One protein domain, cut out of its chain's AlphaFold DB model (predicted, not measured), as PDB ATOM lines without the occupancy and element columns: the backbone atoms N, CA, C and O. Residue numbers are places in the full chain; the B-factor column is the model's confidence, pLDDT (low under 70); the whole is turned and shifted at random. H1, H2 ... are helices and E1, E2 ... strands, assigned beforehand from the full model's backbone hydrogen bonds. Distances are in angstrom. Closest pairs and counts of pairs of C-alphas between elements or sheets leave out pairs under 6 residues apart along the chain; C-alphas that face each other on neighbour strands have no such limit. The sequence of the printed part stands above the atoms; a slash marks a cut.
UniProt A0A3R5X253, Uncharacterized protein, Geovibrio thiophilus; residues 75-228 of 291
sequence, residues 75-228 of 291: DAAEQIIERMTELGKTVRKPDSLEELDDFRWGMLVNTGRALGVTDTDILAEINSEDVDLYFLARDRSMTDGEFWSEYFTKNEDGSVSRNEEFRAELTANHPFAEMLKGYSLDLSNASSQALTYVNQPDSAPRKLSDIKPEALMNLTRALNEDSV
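Overview. This is residues 75 to 228 of the 291 residues of an uncharacterized protein of Geovibrio thiophilus (UniProt A0A3R5X253). Two clusters of mostly crossed helices sit next to each other: in one, H2 packs side by side with H7, with H1 set crosswise to H2 at an end of the domain and H3 also touching H2; in the other, H4, H5 and H6 touch one another. Two small strand hairpins are added to them, E1 and E2 near H3, E3 and E4 near H4. The printed part has 154 residues, with seven named helices and four named strands in the order H1 H2 H3 H4 H5 E1 E2 H6 E3 E4 H7; each hairpin is an antiparallel sheet of two strands. The class is mostly helix, and the whole is compact, with a radius of gyration of the C-alphas of 15.4 A and spans of 45 by 40 by 31 A.

Arrangement. Begin with the hairpin of E1, residues 152 to 154, and E2, residues 160 to 162, where N 153 and O 161 are 2.9 A apart, within hydrogen-bond range. Next look at H3, residues 120 to 125: the closest C-alphas of H3 and E2, Ile 122 and Val 160, are 6.3 A apart. H2, residues 102 to 114, is the hub, touching three helices. With its residues 108 to 112 alone it touches H3, about perpendicular at 90 degrees, closest at the C-alphas of Gly 112 and Leu 123, 6.3 A. H1, residues 75 to 90, touches H2 about perpendicular at 87 degrees, with the C-alphas of Gly 88 and Gly 106 closest at 3.8 A. H7, residues 213 to 224, touches H2 at a shallow tilt of 20 degrees, the same way, with the C-alphas of Thr 111 and Thr 220 closest at 4.9 A. Now find H4, residues 128 to 138, which is apart from H2 and H7. It touches H5, residues 144 to 151, at a steep tilt of 62 degrees, closest at the C-alphas of Tyr 134 and Phe 147, 6.8 A. It touches H6, residues 164 to 172, closest at the C-alphas of Ala 137 and Leu 170, 7.0 A. H5 and H6 touch too, with the C-alphas of Tyr 151 and Phe 166 closest at 6.4 A. In the hairpin of E3, residues 183 to 185, and E4, residues 197 to 199, N 198 and O 184 are 3.1 A apart, within hydrogen-bond range; the closest C-alphas of H4 and E3, Ser 128 and Leu 185, are 6.6 A apart. Every O i to N i+4 pair is within hydrogen-bond range in H1, H2, H4, H6 and H7, against 1 of 2 in H3 and 3 of 4 in H5.

Along the chain. Find C-alpha 75 at (129.492, 191.923, 139.646); from there H1 runs 22.5 A to C-alpha 90. H2 measures 18.2 A, H4 15.5 A, and H7 16.5 A, ending at C-alpha 224 at (137.577, 175.665, 126.469).

Size, cuts and confidence. The C-alphas farthest apart, Asp 75 and Ala 172, are 47.6 A apart. The printed part has no cut. The links H1 to H2, E3 to E4 and E4 to H7 are long. Mean pLDDT of the printed part is 78.0, with 47 residues under 70, among them residues 75 to 81, 138 to 145 and 188 to 203.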
ATOM      1  N   ASP A  75     130.049 191.527 140.936       52.91
ATOM      2  CA  ASP A  75     129.492 191.923 139.646       52.91
ATOM      3  C   ASP A  75     129.778 190.916 138.513       52.91
ATOM      4  O   ASP A  75     128.953 190.743 137.619       52.91
ATOM      5  N   ALA A  76     130.925 190.225 138.518       52.09
ATOM      6  CA  ALA A  76     131.256 189.230 137.492       52.09
ATOM      7  C   ALA A  76     130.427 187.948 137.658       52.09
ATOM      8  O   ALA A  76     129.976 187.362 136.673       52.09
ATOM      9  N   ALA A  77     130.189 187.523 138.903       54.06
ATOM     10  CA  ALA A  77     129.316 186.389 139.195       54.06
ATOM     11  C   ALA A  77     127.857 186.710 138.842       54.06
ATOM     12  O   ALA A  77     127.175 185.870 138.255       54.06
ATOM     13  N   GLU A  78     127.398 187.929 139.142       56.91
ATOM     14  CA  GLU A  78     126.067 188.408 138.753       56.91
ATOM     15  C   GLU A  78     125.900 188.442 137.228       56.91
ATOM     16  O   GLU A  78     124.938 187.873 136.715       56.91
ATOM     17  N   GLN A  79     126.882 188.965 136.484       59.16
ATOM     18  CA  GLN A  79     126.859 188.956 135.015       59.16
ATOM     19  C   GLN A  79     126.815 187.542 134.420       59.16
ATOM     20  O   GLN A  79     126.130 187.311 133.421       59.16
ATOM     21  N   ILE A  80     127.529 186.574 135.010       64.88
ATOM     22  CA  ILE A  80     127.457 185.175 134.563       64.88
ATOM     23  C   ILE A  80     126.062 184.609 134.835       64.88
ATOM     24  O   ILE A  80     125.484 183.992 133.941       64.88
ATOM     25  N   ILE A  81     125.499 184.837 136.025       68.88
ATOM     26  CA  ILE A  81     124.144 184.381 136.363       68.88
ATOM     27  C   ILE A  81     123.120 184.964 135.389       68.88
ATOM     28  O   ILE A  81     122.310 184.214 134.843       68.88
ATOM     29  N   GLU A  82     123.173 186.267 135.117       70.19
ATOM     30  CA  GLU A  82     122.280 186.934 134.166       70.19
ATOM     31  C   GLU A  82     122.426 186.365 132.753       70.19
ATOM     32  O   GLU A  82     121.433 185.969 132.138       70.19
ATOM     33  N   ARG A  83     123.662 186.246 132.250       72.00
ATOM     34  CA  ARG A  83     123.935 185.717 130.906       72.00
ATOM     35  C   ARG A  83     123.436 184.285 130.740       72.00
ATOM     36  O   ARG A  83     122.890 183.946 129.693       72.00
ATOM     37  N   MET A  84     123.640 183.441 131.748       81.06
ATOM     38  CA  MET A  84     123.196 182.048 131.716       81.06
ATOM     39  C   MET A  84     121.676 181.956 131.834       81.06
ATOM     40  O   MET A  84     121.056 181.219 131.079       81.06
ATOM     41  N   THR A  85     121.055 182.769 132.686       76.25
ATOM     42  CA  THR A  85     119.589 182.844 132.783       76.25
ATOM     43  C   THR A  85     118.965 183.243 131.442       76.25
ATOM     44  O   THR A  85     118.001 182.623 130.999       76.25
ATOM     45  N   GLU A  86     119.526 184.242 130.757       77.12
ATOM     46  CA  GLU A  86     119.038 184.668 129.441       77.12
ATOM     47  C   GLU A  86     119.253 183.591 128.367       77.12
ATOM     48  O   GLU A  86     118.378 183.323 127.540       77.12
ATOM     49  N   LEU A  87     120.393 182.898 128.406       81.50
ATOM     50  CA  LEU A  87     120.634 181.752 127.535       81.50
ATOM     51  C   LEU A  87     119.596 180.638 127.757       81.50
ATOM     52  O   LEU A  87     119.083 180.081 126.788       81.50
ATOM     53  N   GLY A  88     119.248 180.344 129.011       84.19
ATOM     54  CA  GLY A  88     118.232 179.347 129.345       84.19
ATOM     55  C   GLY A  88     116.837 179.711 128.834       84.19
ATOM     56  O   GLY A  88     116.124 178.845 128.337       84.19
ATOM     57  N   LYS A  89     116.462 180.992 128.866       88.00
ATOM     58  CA  LYS A  89     115.172 181.464 128.328       88.00
ATOM     59  C   LYS A  89     115.076 181.375 126.808       88.00
ATOM     60  O   LYS A  89     113.987 181.223 126.262       88.00
ATOM     61  N   THR A  90     116.204 181.528 126.117       91.94
ATOM     62  CA  THR A  90     116.244 181.617 124.650       91.94
ATOM     63  C   THR A  90     116.383 180.262 123.963       91.94
ATOM     64  O   THR A  90     116.025 180.131 122.792       91.94
ATOM     65  N   VAL A  91     116.883 179.242 124.663       92.88
ATOM     66  CA  VAL A  91     117.096 177.898 124.111       92.88
ATOM     67  C   VAL A  91     115.996 176.947 124.572       92.88
ATOM     68  O   VAL A  91     115.739 176.819 125.766       92.88
ATOM     69  N   ARG A  92     115.373 176.230 123.624       95.25
ATOM     70  CA  ARG A  92     114.288 175.275 123.908       95.25
ATOM     71  C   ARG A  92     114.734 174.210 124.915       95.25
ATOM     72  O   ARG A  92     115.591 173.383 124.598       95.25
ATOM     73  N   LYS A  93     114.084 174.195 126.076       94.31
ATOM     74  CA  LYS A  93     114.231 173.176 127.118       94.31
ATOM     75  C   LYS A  93     113.409 171.928 126.750       94.31
ATOM     76  O   LYS A  93     112.255 172.094 126.356       94.31
ATOM     77  N   PRO A  94     113.977 170.713 126.806       93.69
ATOM     78  CA  PRO A  94     113.207 169.481 126.641       93.69
ATOM     79  C   PRO A  94     112.194 169.290 127.771       93.69
ATOM     80  O   PRO A  94     112.469 169.664 128.910       93.69
ATOM     81  N   ASP A  95     111.067 168.644 127.469       92.50
ATOM     82  CA  ASP A  95     109.971 168.406 128.422       92.50
ATOM     83  C   ASP A  95     110.445 167.636 129.668       92.50
ATOM     84  O   ASP A  95     110.006 167.896 130.784       92.50
ATOM     85  N   SER A  96     111.421 166.733 129.503       91.19
ATOM     86  CA  SER A  96     112.033 165.981 130.607       91.19
ATOM     87  C   SER A  96     112.781 166.855 131.622       91.19
ATOM     88  O   SER A  96     113.080 166.386 132.720       91.19
ATOM     89  N   LEU A  97     113.078 168.108 131.271       92.81
ATOM     90  CA  LEU A  97     113.805 169.072 132.090       92.81
ATOM     91  C   LEU A  97     112.988 170.339 132.375       92.81
ATOM     92  O   LEU A  97     113.578 171.331 132.790       92.81
ATOM     93  N   GLU A  98     111.664 170.343 132.180       89.81
ATOM     94  CA  GLU A  98     110.822 171.542 132.354       89.81
ATOM     95  C   GLU A  98     110.997 172.201 133.740       89.81
ATOM     96  O   GLU A  98     111.081 173.425 133.842       89.81
ATOM     97  N   GLU A  99     111.179 171.380 134.777       88.94
ATOM     98  CA  GLU A  99     111.395 171.784 136.176       88.94
ATOM     99  C   GLU A  99     112.786 172.389 136.458       88.94
ATOM    100  O   GLU A  99     113.042 172.920 137.542       88.94
ATOM    101  N   LEU A 100     113.731 172.285 135.521       86.69
ATOM    102  CA  LEU A 100     115.065 172.854 135.678       86.69
ATOM    103  C   LEU A 100     114.989 174.373 135.493       86.69
ATOM    104  O   LEU A 100     114.553 174.839 134.443       86.69
ATOM    105  N   ASP A 101     115.441 175.164 136.466       88.25
ATOM    106  CA  ASP A 101     115.413 176.625 136.340       88.25
ATOM    107  C   ASP A 101     116.269 177.136 135.162       88.25
ATOM    108  O   ASP A 101     117.208 176.478 134.705       88.25
ATOM    109  N   ASP A 102     115.939 178.326 134.655       85.19
ATOM    110  CA  ASP A 102     116.572 178.885 133.453       85.19
ATOM    111  C   ASP A 102     118.076 179.117 133.619       85.19
ATOM    112  O   ASP A 102     118.830 178.963 132.660       85.19
ATOM    113  N   PHE A 103     118.544 179.440 134.826       81.88
ATOM    114  CA  PHE A 103     119.973 179.589 135.077       81.88
ATOM    115  C   PHE A 103     120.693 178.242 134.930       81.88
ATOM    116  O   PHE A 103     121.689 178.145 134.205       81.88
ATOM    117  N   ARG A 104     120.183 177.185 135.573       83.06
ATOM    118  CA  ARG A 104     120.745 175.830 135.471       83.06
ATOM    119  C   ARG A 104     120.673 175.290 134.049       83.06
ATOM    120  O   ARG A 104     121.645 174.701 133.580       83.06
ATOM    121  N   TRP A 105     119.563 175.525 133.355       91.31
ATOM    122  CA  TRP A 105     119.424 175.149 131.953       91.31
ATOM    123  C   TRP A 105     120.425 175.897 131.069       91.31
ATOM    124  O   TRP A 105     121.122 175.276 130.274       91.31
ATOM    125  N   GLY A 106     120.591 177.206 131.258       80.44
ATOM    126  CA  GLY A 106     121.590 177.989 130.536       80.44
ATOM    127  C   GLY A 106     123.026 177.526 130.777       80.44
ATOM    128  O   GLY A 106     123.799 177.422 129.827       80.44
ATOM    129  N   MET A 107     123.375 177.174 132.018       83.12
ATOM    130  CA  MET A 107     124.675 176.573 132.349       83.12
ATOM    131  C   MET A 107     124.890 175.238 131.632       83.12
ATOM    132  O   MET A 107     125.968 174.997 131.083       83.12
ATOM    133  N   LEU A 108     123.864 174.384 131.601       91.38
ATOM    134  CA  LEU A 108     123.914 173.112 130.891       91.38
ATOM    135  C   LEU A 108     124.066 173.322 129.378       91.38
ATOM    136  O   LEU A 108     124.938 172.709 128.775       91.38
ATOM    137  N   VAL A 109     123.301 174.236 128.775       91.44
ATOM    138  CA  VAL A 109     123.418 174.607 127.352       91.44
ATOM    139  C   VAL A 109     124.810 175.136 127.024       91.44
ATOM    140  O   VAL A 109     125.386 174.772 126.001       91.44
ATOM    141  N   ASN A 110     125.369 175.990 127.880       86.81
ATOM    142  CA  ASN A 110     126.715 176.520 127.694       86.81
ATOM    143  C   ASN A 110     127.775 175.408 127.757       86.81
ATOM    144  O   ASN A 110     128.679 175.380 126.926       86.81
ATOM    145  N   THR A 111     127.615 174.460 128.684       87.06
ATOM    146  CA  THR A 111     128.470 173.264 128.783       87.06
ATOM    147  C   THR A 111     128.324 172.380 127.546       87.06
ATOM    148  O   THR A 111     129.321 171.978 126.960       87.06
ATOM    149  N   GLY A 112     127.090 172.132 127.096       90.06
ATOM    150  CA  GLY A 112     126.791 171.364 125.888       90.06
ATOM    151  C   GLY A 112     127.457 171.962 124.654       90.06
ATOM    152  O   GLY A 112     128.113 171.247 123.909       90.06
ATOM    153  N   ARG A 113     127.411 173.288 124.490       88.06
ATOM    154  CA  ARG A 113     128.121 173.975 123.399       88.06
ATOM    155  C   ARG A 113     129.634 173.784 123.461       88.06
ATOM    156  O   ARG A 113     130.237 173.606 122.413       88.06
ATOM    157  N   ALA A 114     130.227 173.798 124.655       82.81
ATOM    158  CA  ALA A 114     131.655 173.526 124.835       82.81
ATOM    159  C   ALA A 114     132.022 172.049 124.595       82.81
ATOM    160  O   ALA A 114     133.168 171.746 124.290       82.81
ATOM    161  N   LEU A 115     131.053 171.136 124.711       85.56
ATOM    162  CA  LEU A 115     131.184 169.745 124.275       85.56
ATOM    163  C   LEU A 115     130.940 169.576 122.766       85.56
ATOM    164  O   LEU A 115     131.117 168.478 122.268       85.56
ATOM    165  N   GLY A 116     130.485 170.600 122.036       87.50
ATOM    166  CA  GLY A 116     130.051 170.466 120.638       87.50
ATOM    167  C   GLY A 116     128.629 169.914 120.455       87.50
ATOM    168  O   GLY A 116     128.239 169.556 119.346       87.50
ATOM    169  N   VAL A 117     127.823 169.871 121.517       90.62
ATOM    170  CA  VAL A 117     126.436 169.384 121.516       90.62
ATOM    171  C   VAL A 117     125.467 170.553 121.380       90.62
ATOM    172  O   VAL A 117     125.348 171.398 122.271       90.62
ATOM    173  N   THR A 118     124.724 170.586 120.274       88.38
ATOM    174  CA  THR A 118     123.695 171.610 120.029       88.38
ATOM    175  C   THR A 118     122.262 171.085 120.074       88.38
ATOM    176  O   THR A 118     121.342 171.886 120.227       88.38
ATOM    177  N   ASP A 119     122.047 169.771 119.934       92.25
ATOM    178  CA  ASP A 119     120.716 169.168 120.078       92.25
ATOM    179  C   ASP A 119     120.353 169.089 121.568       92.25
ATOM    180  O   ASP A 119     121.065 168.483 122.373       92.25
ATOM    181  N   THR A 120     119.249 169.740 121.944       93.75
ATOM    182  CA  THR A 120     118.845 169.846 123.347       93.75
ATOM    183  C   THR A 120     118.275 168.549 123.908       93.75
ATOM    184  O   THR A 120     118.397 168.334 125.110       93.75
ATOM    185  N   ASP A 121     117.718 167.674 123.067       93.69
ATOM    186  CA  ASP A 121     117.252 166.350 123.488       93.69
ATOM    187  C   ASP A 121     118.446 165.443 123.795       93.69
ATOM    188  O   ASP A 121     118.455 164.770 124.822       93.69
ATOM    189  N   ILE A 122     119.498 165.490 122.966       94.12
ATOM    190  CA  ILE A 122     120.755 164.782 123.253       94.12
ATOM    191  C   ILE A 122     121.367 165.308 124.550       94.12
ATOM    192  O   ILE A 122     121.699 164.523 125.434       94.12
ATOM    193  N   LEU A 123     121.463 166.632 124.707       94.50
ATOM    194  CA  LEU A 123     122.046 167.257 125.898       94.50
ATOM    195  C   LEU A 123     121.362 166.825 127.208       94.50
ATOM    196  O   LEU A 123     122.032 166.710 128.233       94.50
ATOM    197  N   ALA A 124     120.051 166.566 127.186       94.00
ATOM    198  CA  ALA A 124     119.304 166.094 128.354       94.00
ATOM    199  C   ALA A 124     119.588 164.628 128.727       94.00
ATOM    200  O   ALA A 124     119.264 164.189 129.837       94.00
ATOM    201  N   GLU A 125     120.197 163.869 127.817       94.56
ATOM    202  CA  GLU A 125     120.538 162.464 128.023       94.56
ATOM    203  C   GLU A 125     122.005 162.229 128.376       94.56
ATOM    204  O   GLU A 125     122.314 161.156 128.903       94.56
ATOM    205  N   ILE A 126     122.889 163.209 128.159       93.31
ATOM    206  CA  ILE A 126     124.318 163.085 128.475       93.31
ATOM    207  C   ILE A 126     124.512 162.863 129.974       93.31
ATOM    208  O   ILE A 126     123.973 163.587 130.819       93.31
ATOM    209  N   ASN A 127     125.333 161.871 130.300       90.69
ATOM    210  CA  ASN A 127     125.769 161.574 131.654       90.69
ATOM    211  C   ASN A 127     127.301 161.641 131.795       90.69
ATOM    212  O   ASN A 127     128.028 161.906 130.839       90.69
ATOM    213  N   SER A 128     127.795 161.411 133.010       83.81
ATOM    214  CA  SER A 128     129.229 161.424 133.316       83.81
ATOM    215  C   SER A 128     130.058 160.414 132.509       83.81
ATOM    216  O   SER A 128     131.155 160.766 132.091       83.81
ATOM    217  N   GLU A 129     129.550 159.204 132.245       84.94
ATOM    218  CA  GLU A 129     130.260 158.214 131.413       84.94
ATOM    219  C   GLU A 129     130.353 158.663 129.952       84.94
ATOM    220  O   GLU A 129     131.363 158.434 129.295       84.94
ATOM    221  N   ASP A 130     129.311 159.317 129.439       89.12
ATOM    222  CA  ASP A 130     129.312 159.841 128.075       89.12
ATOM    223  C   ASP A 130     130.370 160.952 127.916       89.12
ATOM    224  O   ASP A 130     131.035 161.037 126.885       89.12
ATOM    225  N   VAL A 131     130.577 161.769 128.957       86.38
ATOM    226  CA  VAL A 131     131.667 162.760 129.009       86.38
ATOM    227  C   VAL A 131     133.036 162.082 129.082       86.38
ATOM    228  O   VAL A 131     133.959 162.522 128.400       86.38
ATOM    229  N   ASP A 132     133.176 161.004 129.858       81.50
ATOM    230  CA  ASP A 132     134.414 160.216 129.890       81.50
ATOM    231  C   ASP A 132     134.747 159.662 128.496       81.50
ATOM    232  O   ASP A 132     135.861 159.848 128.010       81.50
ATOM    233  N   LEU A 133     133.770 159.062 127.811       84.00
ATOM    234  CA  LEU A 133     133.925 158.549 126.446       84.00
ATOM    235  C   LEU A 133     134.265 159.647 125.435       84.00
ATOM    236  O   LEU A 133     135.118 159.431 124.576       84.00
ATOM    237  N   TYR A 134     133.639 160.818 125.548       85.81
ATOM    238  CA  TYR A 134     133.934 161.967 124.694       85.81
ATOM    239  C   TYR A 134     135.414 162.350 124.750       85.81
ATOM    240  O   TYR A 134     136.050 162.540 123.715       85.81
ATOM    241  N   PHE A 135     135.994 162.419 125.946       78.25
ATOM    242  CA  PHE A 135     137.405 162.759 126.076       78.25
ATOM    243  C   PHE A 135     138.340 161.659 125.545       78.25
ATOM    244  O   PHE A 135     139.377 161.991 124.971       78.25
ATOM    245  N   LEU A 136     137.964 160.376 125.644       75.69
ATOM    246  CA  LEU A 136     138.690 159.284 124.970       75.69
ATOM    247  C   LEU A 136     138.605 159.393 123.438       75.69
ATOM    248  O   LEU A 136     139.546 159.054 122.728       75.69
ATOM    249  N   ALA A 137     137.476 159.859 122.902       75.06
ATOM    250  CA  ALA A 137     137.294 160.033 121.463       75.06
ATOM    251  C   ALA A 137     138.033 161.259 120.913       75.06
ATOM    252  O   ALA A 137     138.582 161.206 119.810       75.06
ATOM    253  N   ARG A 138     138.093 162.343 121.693       69.62
ATOM    254  CA  ARG A 138     138.798 163.579 121.329       69.62
ATOM    255  C   ARG A 138     140.303 163.350 121.122       69.62
ATOM    256  O   ARG A 138     140.886 163.977 120.241       69.62
ATOM    257  N   ASP A 139     140.905 162.388 121.831       60.66
ATOM    258  CA  ASP A 139     142.292 161.925 121.611       60.66
ATOM    259  C   ASP A 139     142.517 161.362 120.190       60.66
ATOM    260  O   ASP A 139     143.588 161.499 119.604       60.66
ATOM    261  N   ARG A 140     141.473 160.812 119.553       59.53
ATOM    262  CA  ARG A 140     141.535 160.294 118.174       59.53
ATOM    263  C   ARG A 140     141.336 161.355 117.091       59.53
ATOM    264  O   ARG A 140     141.149 161.000 115.928       59.53
ATOM    265  N   SER A 141     141.394 162.644 117.437       61.72
ATOM    266  CA  SER A 141     141.149 163.763 116.511       61.72
ATOM    267  C   SER A 141     139.742 163.781 115.890       61.72
ATOM    268  O   SER A 141     139.554 164.419 114.854       61.72
ATOM    269  N   MET A 142     138.753 163.109 116.497       67.94
ATOM    270  CA  MET A 142     137.351 163.340 116.135       67.94
ATOM    271  C   MET A 142     136.982 164.770 116.517       67.94
ATOM    272  O   MET A 142     137.302 165.220 117.621       67.94
ATOM    273  N   THR A 143     136.319 165.489 115.616       65.75
ATOM    274  CA  THR A 143     135.783 166.804 115.967       65.75
ATOM    275  C   THR A 143     134.645 166.644 116.968       65.75
ATOM    276  O   THR A 143     133.928 165.640 116.958       65.75
ATOM    277  N   ASP A 144     134.456 167.651 117.821       68.94
ATOM    278  CA  ASP A 144     133.492 167.592 118.921       68.94
ATOM    279  C   ASP A 144     132.091 167.156 118.447       68.94
ATOM    280  O   ASP A 144     131.452 166.315 119.072       68.94
ATOM    281  N   GLY A 145     131.634 167.655 117.293       68.88
ATOM    282  CA  GLY A 145     130.328 167.308 116.722       68.88
ATOM    283  C   GLY A 145     130.231 165.901 116.115       68.88
ATOM    284  O   GLY A 145     129.147 165.317 116.132       68.88
ATOM    285  N   GLU A 146     131.331 165.341 115.603       79.44
ATOM    286  CA  GLU A 146     131.345 163.998 115.000       79.44
ATOM    287  C   GLU A 146     131.079 162.931 116.061       79.44
ATOM    288  O   GLU A 146     130.180 162.109 115.874       79.44
ATOM    289  N   PHE A 147     131.764 163.009 117.208       88.06
ATOM    290  CA  PHE A 147     131.585 162.051 118.301       88.06
ATOM    291  C   PHE A 147     130.120 161.939 118.728       88.06
ATOM    292  O   PHE A 147     129.561 160.844 118.749       88.06
ATOM    293  N   TRP A 148     129.469 163.064 119.040       89.69
ATOM    294  CA  TRP A 148     128.094 163.025 119.541       89.69
ATOM    295  C   TRP A 148     127.101 162.544 118.487       89.69
ATOM    296  O   TRP A 148     126.120 161.899 118.847       89.69
ATOM    297  N   SER A 149     127.355 162.826 117.206       87.19
ATOM    298  CA  SER A 149     126.501 162.370 116.107       87.19
ATOM    299  C   SER A 149     126.622 160.870 115.818       87.19
ATOM    300  O   SER A 149     125.645 160.255 115.399       87.19
ATOM    301  N   GLU A 150     127.793 160.274 116.058       88.75
ATOM    302  CA  GLU A 150     127.996 158.828 115.921       88.75
ATOM    303  C   GLU A 150     127.553 158.064 117.170       88.75
ATOM    304  O   GLU A 150     127.038 156.942 117.078       88.75
ATOM    305  N   TYR A 151     127.736 158.675 118.342       92.75
ATOM    306  CA  TYR A 151     127.440 158.042 119.618       92.75
ATOM    307  C   TYR A 151     125.963 158.122 120.006       92.75
ATOM    308  O   TYR A 151     125.439 157.166 120.576       92.75
ATOM    309  N   PHE A 152     125.261 159.210 119.684       94.56
ATOM    310  CA  PHE A 152     123.826 159.326 119.935       94.56
ATOM    311  C   PHE A 152     123.015 159.238 118.650       94.56
ATOM    312  O   PHE A 152     123.286 159.914 117.664       94.56
ATOM    313  N   THR A 153     121.947 158.448 118.697       92.31
ATOM    314  CA  THR A 153     120.948 158.374 117.631       92.31
ATOM    315  C   THR A 153     119.626 158.934 118.129       92.31
ATOM    316  O   THR A 153     119.135 158.556 119.191       92.31
ATOM    317  N   LYS A 154     119.030 159.830 117.340       89.94
ATOM    318  CA  LYS A 154     117.662 160.300 117.556       89.94
ATOM    319  C   LYS A 154     116.706 159.399 116.784       89.94
ATOM    320  O   LYS A 154     116.770 159.335 115.557       89.94
ATOM    321  N   ASN A 155     115.850 158.687 117.503       90.62
ATOM    322  CA  ASN A 155     114.876 157.771 116.925       90.62
ATOM    323  C   ASN A 155     113.681 158.543 116.338       90.62
ATOM    324  O   ASN A 155     113.451 159.710 116.660       90.62
ATOM    325  N   GLU A 156     112.890 157.883 115.486       89.06
ATOM    326  CA  GLU A 156     111.718 158.496 114.836       89.06
ATOM    327  C   GLU A 156     110.655 158.986 115.835       89.06
ATOM    328  O   GLU A 156     109.912 159.921 115.541       89.06
ATOM    329  N   ASP A 157     110.596 158.380 117.022       89.25
ATOM    330  CA  ASP A 157     109.697 158.766 118.115       89.25
ATOM    331  C   ASP A 157     110.223 159.947 118.957       89.25
ATOM    332  O   ASP A 157     109.569 160.364 119.912       89.25
ATOM    333  N   GLY A 158     111.389 160.494 118.602       84.31
ATOM    334  CA  GLY A 158     112.048 161.588 119.309       84.31
ATOM    335  C   GLY A 158     112.895 161.154 120.505       84.31
ATOM    336  O   GLY A 158     113.568 162.002 121.089       84.31
ATOM    337  N   SER A 159     112.909 159.864 120.862       89.56
ATOM    338  CA  SER A 159     113.804 159.349 121.901       89.56
ATOM    339  C   SER A 159     115.261 159.360 121.437       89.56
ATOM    340  O   SER A 159     115.559 159.293 120.244       89.56
ATOM    341  N   VAL A 160     116.185 159.420 122.394       93.75
ATOM    342  CA  VAL A 160     117.627 159.391 122.136       93.75
ATOM    343  C   VAL A 160     118.199 158.077 122.663       93.75
ATOM    344  O   VAL A 160     117.980 157.712 123.819       93.75
ATOM    345  N   SER A 161     118.930 157.355 121.817       93.56
ATOM    346  CA  SER A 161     119.620 156.104 122.147       93.56
ATOM    347  C   SER A 161     121.135 156.248 121.993       93.56
ATOM    348  O   SER A 161     121.618 157.080 121.225       93.56
ATOM    349  N   ARG A 162     121.888 155.435 122.745       94.38
ATOM    350  CA  ARG A 162     123.352 155.337 122.657       94.38
ATOM    351  C   ARG A 162     123.752 154.245 121.671       94.38
ATOM    352  O   ARG A 162     123.141 153.175 121.643       94.38
ATOM    353  N   ASN A 163     124.798 154.499 120.903       93.56
ATOM    354  CA  ASN A 163     125.425 153.534 120.019       93.56
ATOM    355  C   ASN A 163     126.453 152.705 120.806       93.56
ATOM    356  O   ASN A 163     127.627 153.063 120.920       93.56
ATOM    357  N   GLU A 164     125.998 151.590 121.379       91.19
ATOM    358  CA  GLU A 164     126.848 150.710 122.191       91.19
ATOM    359  C   GLU A 164     127.932 149.988 121.367       91.19
ATOM    360  O   GLU A 164     128.960 149.602 121.920       91.19
ATOM    361  N   GLU A 165     127.746 149.829 120.050       90.06
ATOM    362  CA  GLU A 165     128.776 149.263 119.166       90.06
ATOM    363  C   GLU A 165     129.956 150.231 119.027       90.06
ATOM    364  O   GLU A 165     131.099 149.848 119.285       90.06
ATOM    365  N   PHE A 166     129.671 151.506 118.745       88.38
ATOM    366  CA  PHE A 166     130.685 152.560 118.710       88.38
ATOM    367  C   PHE A 166     131.404 152.705 120.059       88.38
ATOM    368  O   PHE A 166     132.632 152.775 120.110       88.38
ATOM    369  N   ARG A 167     130.666 152.660 121.178       87.69
ATOM    370  CA  ARG A 167     131.258 152.645 122.527       87.69
ATOM    371  C   ARG A 167     132.233 151.485 122.716       87.69
ATOM    372  O   ARG A 167     133.330 151.678 123.249       87.69
ATOM    373  N   ALA A 168     131.829 150.277 122.326       86.62
ATOM    374  CA  ALA A 168     132.657 149.085 122.466       86.62
ATOM    375  C   ALA A 168     133.931 149.185 121.614       86.62
ATOM    376  O   ALA A 168     135.016 148.872 122.099       86.62
ATOM    377  N   GLU A 169     133.831 149.684 120.382       85.31
ATOM    378  CA  GLU A 169     134.986 149.921 119.511       85.31
ATOM    379  C   GLU A 169     135.936 150.992 120.069       85.31
ATOM    380  O   GLU A 169     137.164 150.823 120.049       85.31
ATOM    381  N   LEU A 170     135.377 152.092 120.584       80.69
ATOM    382  CA  LEU A 170     136.148 153.175 121.177       80.69
ATOM    383  C   LEU A 170     136.965 152.647 122.357       80.69
ATOM    384  O   LEU A 170     138.186 152.803 122.384       80.69
ATOM    385  N   THR A 171     136.300 151.950 123.278       81.00
ATOM    386  CA  THR A 171     136.909 151.420 124.504       81.00
ATOM    387  C   THR A 171     137.887 150.277 124.243       81.00
ATOM    388  O   THR A 171     138.980 150.290 124.800       81.00
ATOM    389  N   ALA A 172     137.574 149.328 123.355       79.75
ATOM    390  CA  ALA A 172     138.456 148.194 123.065       79.75
ATOM    391  C   ALA A 172     139.832 148.618 122.524       79.75
ATOM    392  O   ALA A 172     140.832 147.944 122.768       79.75
ATOM    393  N   ASN A 173     139.885 149.737 121.802       68.88
ATOM    394  CA  ASN A 173     141.087 150.194 121.110       68.88
ATOM    395  C   ASN A 173     141.768 151.391 121.798       68.88
ATOM    396  O   ASN A 173     142.673 151.990 121.218       68.88
ATOM    397  N   HIS A 174     141.317 151.809 122.987       69.75
ATOM    398  CA  HIS A 174     141.879 152.974 123.671       69.75
ATOM    399  C   HIS A 174     142.793 152.551 124.833       69.75
ATOM    400  O   HIS A 174     142.340 151.838 125.732       69.75
ATOM    401  N   PRO A 175     144.063 153.005 124.879       65.25
ATOM    402  CA  PRO A 175     145.055 152.529 125.852       65.25
ATOM    403  C   PRO A 175     144.677 152.820 127.312       65.25
ATOM    404  O   PRO A 175     145.160 152.152 128.222       65.25
ATOM    405  N   PHE A 176     143.787 153.791 127.532       66.31
ATOM    406  CA  PHE A 176     143.310 154.198 128.855       66.31
ATOM    407  C   PHE A 176     141.937 153.621 129.248       66.31
ATOM    408  O   PHE A 176     141.505 153.825 130.379       66.31
ATOM    409  N   ALA A 177     141.241 152.885 128.371       70.62
ATOM    410  CA  ALA A 177     139.878 152.419 128.658       70.62
ATOM    411  C   ALA A 177     139.803 151.420 129.827       70.62
ATOM    412  O   ALA A 177     138.948 151.557 130.697       70.62
ATOM    413  N   GLU A 178     140.720 150.448 129.895       67.88
ATOM    414  CA  GLU A 178     140.770 149.494 131.019       67.88
ATOM    415  C   GLU A 178     141.132 150.174 132.346       67.88
ATOM    416  O   GLU A 178     140.658 149.767 133.402       67.88
ATOM    417  N   MET A 179     141.930 151.241 132.307       64.56
ATOM    418  CA  MET A 179     142.299 152.000 133.502       64.56
ATOM    419  C   MET A 179     141.127 152.800 134.070       64.56
ATOM    420  O   MET A 179     140.989 152.906 135.286       64.56
ATOM    421  N   LEU A 180     140.289 153.367 133.202       68.50
ATOM    422  CA  LEU A 180     139.109 154.116 133.629       68.50
ATOM    423  C   LEU A 180     137.970 153.203 134.096       68.50
ATOM    424  O   LEU A 180     136.941 153.677 134.563       68.50
ATOM    425  N   LYS A 181     138.133 151.882 134.033       72.38
ATOM    426  CA  LYS A 181     137.119 150.944 134.500       72.38
ATOM    427  C   LYS A 181     136.903 151.083 136.010       72.38
ATOM    428  O   LYS A 181     137.791 150.793 136.807       72.38
ATOM    429  N   GLY A 182     135.703 151.513 136.400       68.06
ATOM    430  CA  GLY A 182     135.357 151.794 137.798       68.06
ATOM    431  C   GLY A 182     135.805 153.173 138.294       68.06
ATOM    432  O   GLY A 182     135.591 153.493 139.459       68.06
ATOM    433  N   TYR A 183     136.385 154.006 137.428       69.44
ATOM    434  CA  TYR A 183     136.669 155.410 137.696       69.44
ATOM    435  C   TYR A 183     135.787 156.271 136.800       69.44
ATOM    436  O   TYR A 183     135.573 155.954 135.636       69.44
ATOM    437  N   SER A 184     135.297 157.384 137.327       73.38
ATOM    438  CA  SER A 184     134.600 158.375 136.513       73.38
ATOM    439  C   SER A 184     135.102 159.762 136.844       73.38
ATOM    440  O   SER A 184     135.612 160.009 137.948       73.38
ATOM    441  N   LEU A 185     134.890 160.683 135.914       74.81
ATOM    442  CA  LEU A 185     135.109 162.086 136.185       74.81
ATOM    443  C   LEU A 185     134.284 162.529 137.408       74.81
ATOM    444  O   LEU A 185     133.071 162.307 137.493       74.81
ATOM    445  N   ASP A 186     134.947 163.149 138.384       73.25
ATOM    446  CA  ASP A 186     134.310 163.677 139.584       73.25
ATOM    447  C   ASP A 186     133.619 165.004 139.283       73.25
ATOM    448  O   ASP A 186     134.124 166.095 139.542       73.25
ATOM    449  N   LEU A 187     132.397 164.898 138.774       71.88
ATOM    450  CA  LEU A 187     131.521 166.044 138.564       71.88
ATOM    451  C   LEU A 187     130.774 166.468 139.842       71.88
ATOM    452  O   LEU A 187     129.905 167.340 139.805       71.88
ATOM    453  N   SER A 188     131.081 165.854 140.989       63.94
ATOM    454  CA  SER A 188     130.509 166.243 142.280       63.94
ATOM    455  C   SER A 188     131.346 167.298 143.000       63.94
ATOM    456  O   SER A 188     130.808 168.072 143.803       63.94
ATOM    457  N   ASN A 189     132.641 167.369 142.682       58.12
ATOM    458  CA  ASN A 189     133.566 168.300 143.295       58.12
ATOM    459  C   ASN A 189     133.683 169.603 142.494       58.12
ATOM    460  O   ASN A 189     134.547 169.789 141.644       58.12
ATOM    461  N   ALA A 190     132.835 170.566 142.842       49.03
ATOM    462  CA  ALA A 190     132.857 171.919 142.289       49.03
ATOM    463  C   ALA A 190     134.116 172.749 142.634       49.03
ATOM    464  O   ALA A 190     134.179 173.913 142.253       49.03
ATOM    465  N   SER A 191     135.082 172.205 143.388       44.69
ATOM    466  CA  SER A 191     136.193 172.981 143.957       44.69
ATOM    467  C   SER A 191     137.569 172.726 143.341       44.69
ATOM    468  O   SER A 191     138.501 173.468 143.659       44.69
ATOM    469  N   SER A 192     137.725 171.707 142.487       47.06
ATOM    470  CA  SER A 192     138.999 171.432 141.819       47.06
ATOM    471  C   SER A 192     139.073 172.146 140.471       47.06
ATOM    472  O   SER A 192     138.171 172.074 139.641       47.06
ATOM    473  N   GLN A 193     140.187 172.840 140.242       46.78
ATOM    474  CA  GLN A 193     140.497 173.461 138.950       46.78
ATOM    475  C   GLN A 193     140.809 172.437 137.856       46.78
ATOM    476  O   GLN A 193     140.819 172.801 136.684       46.78
ATOM    477  N   ALA A 194     141.067 171.189 138.251       51.78
ATOM    478  CA  ALA A 194     141.323 170.065 137.372       51.78
ATOM    479  C   ALA A 194     140.142 169.091 137.397       51.78
ATOM    480  O   ALA A 194     139.540 168.842 138.448       51.78
ATOM    481  N   LEU A 195     139.864 168.525 136.225       60.41
ATOM    482  CA  LEU A 195     139.028 167.349 136.057       60.41
ATOM    483  C   LEU A 195     139.730 166.165 136.733       60.41
ATOM    484  O   LEU A 195     140.730 165.657 136.233       60.41
ATOM    485  N   THR A 196     139.247 165.769 137.909       63.72
ATOM    486  CA  THR A 196     139.791 164.632 138.662       63.72
ATOM    487  C   THR A 196     138.902 163.423 138.488       63.72
ATOM    488  O   THR A 196     137.686 163.546 138.600       63.72
ATOM    489  N   TYR A 197     139.486 162.247 138.313       68.75
ATOM    490  CA  TYR A 197     138.733 161.011 138.468       68.75
ATOM    491  C   TYR A 197     138.702 160.572 139.919       68.75
ATOM    492  O   TYR A 197     139.668 160.742 140.665       68.75
ATOM    493  N   VAL A 198     137.606 159.925 140.284       67.44
ATOM    494  CA  VAL A 198     137.470 159.256 141.574       67.44
ATOM    495  C   VAL A 198     136.961 157.840 141.358       67.44
ATOM    496  O   VAL A 198     136.210 157.576 140.418       67.44
ATOM    497  N   ASN A 199     137.402 156.920 142.218       68.25
ATOM    498  CA  ASN A 199     136.941 155.537 142.196       68.25
ATOM    499  C   ASN A 199     135.439 155.522 142.514       68.25
ATOM    500  O   ASN A 199     135.022 155.918 143.606       68.25
ATOM    501  N   GLN A 200     134.643 155.109 141.537       66.69
ATOM    502  CA  GLN A 200     133.186 155.064 141.557       66.69
ATOM    503  C   GLN A 200     132.723 153.681 141.080       66.69
ATOM    504  O   GLN A 200     132.045 153.572 140.063       66.69
ATOM    505  N   PRO A 201     133.074 152.598 141.798       52.34
ATOM    506  CA  PRO A 201     132.815 151.250 141.306       52.34
ATOM    507  C   PRO A 201     131.315 150.903 141.311       52.34
ATOM    508  O   PRO A 201     130.913 149.994 140.595       52.34
ATOM    509  N   ASP A 202     130.493 151.652 142.062       52.03
ATOM    510  CA  ASP A 202     129.080 151.337 142.320       52.03
ATOM    511  C   ASP A 202     128.104 152.519 142.123       52.03
ATOM    512  O   ASP A 202     126.918 152.401 142.445       52.03
ATOM    513  N   SER A 203     128.549 153.682 141.634       62.41
ATOM    514  CA  SER A 203     127.637 154.810 141.391       62.41
ATOM    515  C   SER A 203     127.150 154.828 139.951       62.41
ATOM    516  O   SER A 203     127.938 154.916 139.016       62.41
ATOM    517  N   ALA A 204     125.827 154.789 139.789       71.31
ATOM    518  CA  ALA A 204     125.192 154.958 138.491       71.31
ATOM    519  C   ALA A 204     125.634 156.284 137.834       71.31
ATOM    520  O   ALA A 204     125.785 157.290 138.544       71.31
ATOM    521  N   PRO A 205     125.789 156.313 136.499       80.75
ATOM    522  CA  PRO A 205     126.141 157.526 135.773       80.75
ATOM    523  C   PRO A 205     125.152 158.644 136.082       80.75
ATOM    524  O   PRO A 205     123.936 158.442 136.051       80.75
ATOM    525  N   ARG A 206     125.666 159.836 136.387       84.62
ATOM    526  CA  ARG A 206     124.822 160.998 136.693       84.62
ATOM    527  C   ARG A 206     124.590 161.814 135.436       84.62
ATOM    528  O   ARG A 206     125.557 162.154 134.755       84.62
ATOM    529  N   LYS A 207     123.330 162.150 135.148       91.25
ATOM    530  CA  LYS A 207     122.988 163.067 134.054       91.25
ATOM    531  C   LYS A 207     123.600 164.438 134.308       91.25
ATOM    532  O   LYS A 207     123.648 164.891 135.452       91.25
ATOM    533  N   LEU A 208     124.001 165.135 133.245       90.94
ATOM    534  CA  LEU A 208     124.547 166.486 133.381       90.94
ATOM    535  C   LEU A 208     123.532 167.480 133.964       90.94
ATOM    536  O   LEU A 208     123.919 168.408 134.672       90.94
ATOM    537  N   SER A 209     122.234 167.252 133.745       91.06
ATOM    538  CA  SER A 209     121.142 168.028 134.350       91.06
ATOM    539  C   SER A 209     121.122 167.979 135.879       91.06
ATOM    540  O   SER A 209     120.697 168.939 136.529       91.06
ATOM    541  N   ASP A 210     121.616 166.889 136.466       88.62
ATOM    542  CA  ASP A 210     121.615 166.666 137.914       88.62
ATOM    543  C   ASP A 210     122.871 167.236 138.588       88.62
ATOM    544  O   ASP A 210     122.977 167.277 139.817       88.62
ATOM    545  N   ILE A 211     123.832 167.701 137.786       82.94
ATOM    546  CA  ILE A 211     125.090 168.263 138.262       82.94
ATOM    547  C   ILE A 211     124.869 169.695 138.754       82.94
ATOM    548  O   ILE A 211     124.042 170.461 138.253       82.94
ATOM    549  N   LYS A 212     125.632 170.063 139.786       79.00
ATOM    550  CA  LYS A 212     125.605 171.414 140.343       79.00
ATOM    551  C   LYS A 212     126.189 172.426 139.343       79.00
ATOM    552  O   LYS A 212     127.209 172.129 138.720       79.00
ATOM    553  N   PRO A 213     125.627 173.641 139.240       72.94
ATOM    554  CA  PRO A 213     126.105 174.672 138.314       72.94
ATOM    555  C   PRO A 213     127.595 174.981 138.426       72.94
ATOM    556  O   PRO A 213     128.261 175.182 137.416       72.94
ATOM    557  N   GLU A 214     128.137 174.979 139.643       68.44
ATOM    558  CA  GLU A 214     129.552 175.254 139.880       68.44
ATOM    559  C   GLU A 214     130.460 174.181 139.238       68.44
ATOM    560  O   GLU A 214     131.502 174.506 138.674       68.44
ATOM    561  N   ALA A 215     130.039 172.912 139.235       73.81
ATOM    562  CA  ALA A 215     130.771 171.835 138.568       73.81
ATOM    563  C   ALA A 215     130.626 171.890 137.035       73.81
ATOM    564  O   ALA A 215     131.606 171.672 136.325       73.81
ATOM    565  N   LEU A 216     129.449 172.262 136.514       76.88
ATOM    566  CA  LEU A 216     129.248 172.516 135.077       76.88
ATOM    567  C   LEU A 216     130.120 173.678 134.571       76.88
ATOM    568  O   LEU A 216     130.679 173.609 133.476       76.88
ATOM    569  N   MET A 217     130.290 174.725 135.386       73.44
ATOM    570  CA  MET A 217     131.184 175.846 135.089       73.44
ATOM    571  C   MET A 217     132.642 175.386 134.961       73.44
ATOM    572  O   MET A 217     133.320 175.763 134.005       73.44
ATOM    573  N   ASN A 218     133.108 174.537 135.880       71.81
ATOM    574  CA  ASN A 218     134.464 173.989 135.832       71.81
ATOM    575  C   ASN A 218     134.674 173.078 134.621       71.81
ATOM    576  O   ASN A 218     135.691 173.208 133.942       71.81
ATOM    577  N   LEU A 219     133.704 172.210 134.315       76.81
ATOM    578  CA  LEU A 219     133.749 171.362 133.125       76.81
ATOM    579  C   LEU A 219     133.807 172.207 131.847       76.81
ATOM    580  O   LEU A 219     134.677 171.995 131.011       76.81
ATOM    581  N   THR A 220     132.939 173.214 131.728       77.62
ATOM    582  CA  THR A 220     132.936 174.130 130.577       77.62
ATOM    583  C   THR A 220     134.282 174.827 130.400       77.62
ATOM    584  O   THR A 220     134.754 175.009 129.282       77.62
ATOM    585  N   ARG A 221     134.912 175.236 131.501       69.94
ATOM    586  CA  ARG A 221     136.225 175.874 131.464       69.94
ATOM    587  C   ARG A 221     137.304 174.907 130.975       69.94
ATOM    588  O   ARG A 221     138.016 175.255 130.043       69.94
ATOM    589  N   ALA A 222     137.358 173.693 131.524       70.19
ATOM    590  CA  ALA A 222     138.298 172.660 131.080       70.19
ATOM    591  C   ALA A 222     138.143 172.337 129.580       70.19
ATOM    592  O   ALA A 222     139.116 172.153 128.858       70.19
ATOM    593  N   LEU A 223     136.912 172.334 129.070       74.88
ATOM    594  CA  LEU A 223     136.660 172.100 127.647       74.88
ATOM    595  C   LEU A 223     137.198 173.217 126.738       74.88
ATOM    596  O   LEU A 223     137.644 172.918 125.631       74.88
ATOM    597  N   ASN A 224     137.175 174.468 127.216       68.38
ATOM    598  CA  ASN A 224     137.577 175.665 126.469       68.38
ATOM    599  C   ASN A 224     139.059 176.052 126.631       68.38
ATOM    600  O   ASN A 224     139.577 176.778 125.793       68.38
ATOM    601  N   GLU A 225     139.737 175.631 127.702       57.53
ATOM    602  CA  GLU A 225     141.142 175.987 127.987       57.53
ATOM    603  C   GLU A 225     142.165 175.180 127.147       57.53
ATOM    604  O   GLU A 225     143.318 175.063 127.546       57.53
ATOM    605  N   ASP A 226     141.765 174.582 126.013       52.53
ATOM    606  CA  ASP A 226     142.543 173.563 125.275       52.53
ATOM    607  C   ASP A 226     143.043 172.418 126.191       52.53
ATOM    608  O   ASP A 226     144.000 171.708 125.896       52.53
ATOM    609  N   SER A 227     142.368 172.194 127.326       50.88
ATOM    610  CA  SER A 227     142.866 171.360 128.420       50.88
ATOM    611  C   SER A 227     142.510 169.875 128.279       50.88
ATOM    612  O   SER A 227     142.337 169.187 129.290       50.88
ATOM    613  N   VAL A 228     142.417 169.346 127.054       50.62
ATOM    614  CA  VAL A 228     142.418 167.880 126.839       50.62
ATOM    615  C   VAL A 228     143.630 167.266 127.549       50.62
ATOM    616  O   VAL A 228     143.514 166.235 128.207       50.62
TER     617      VAL A 228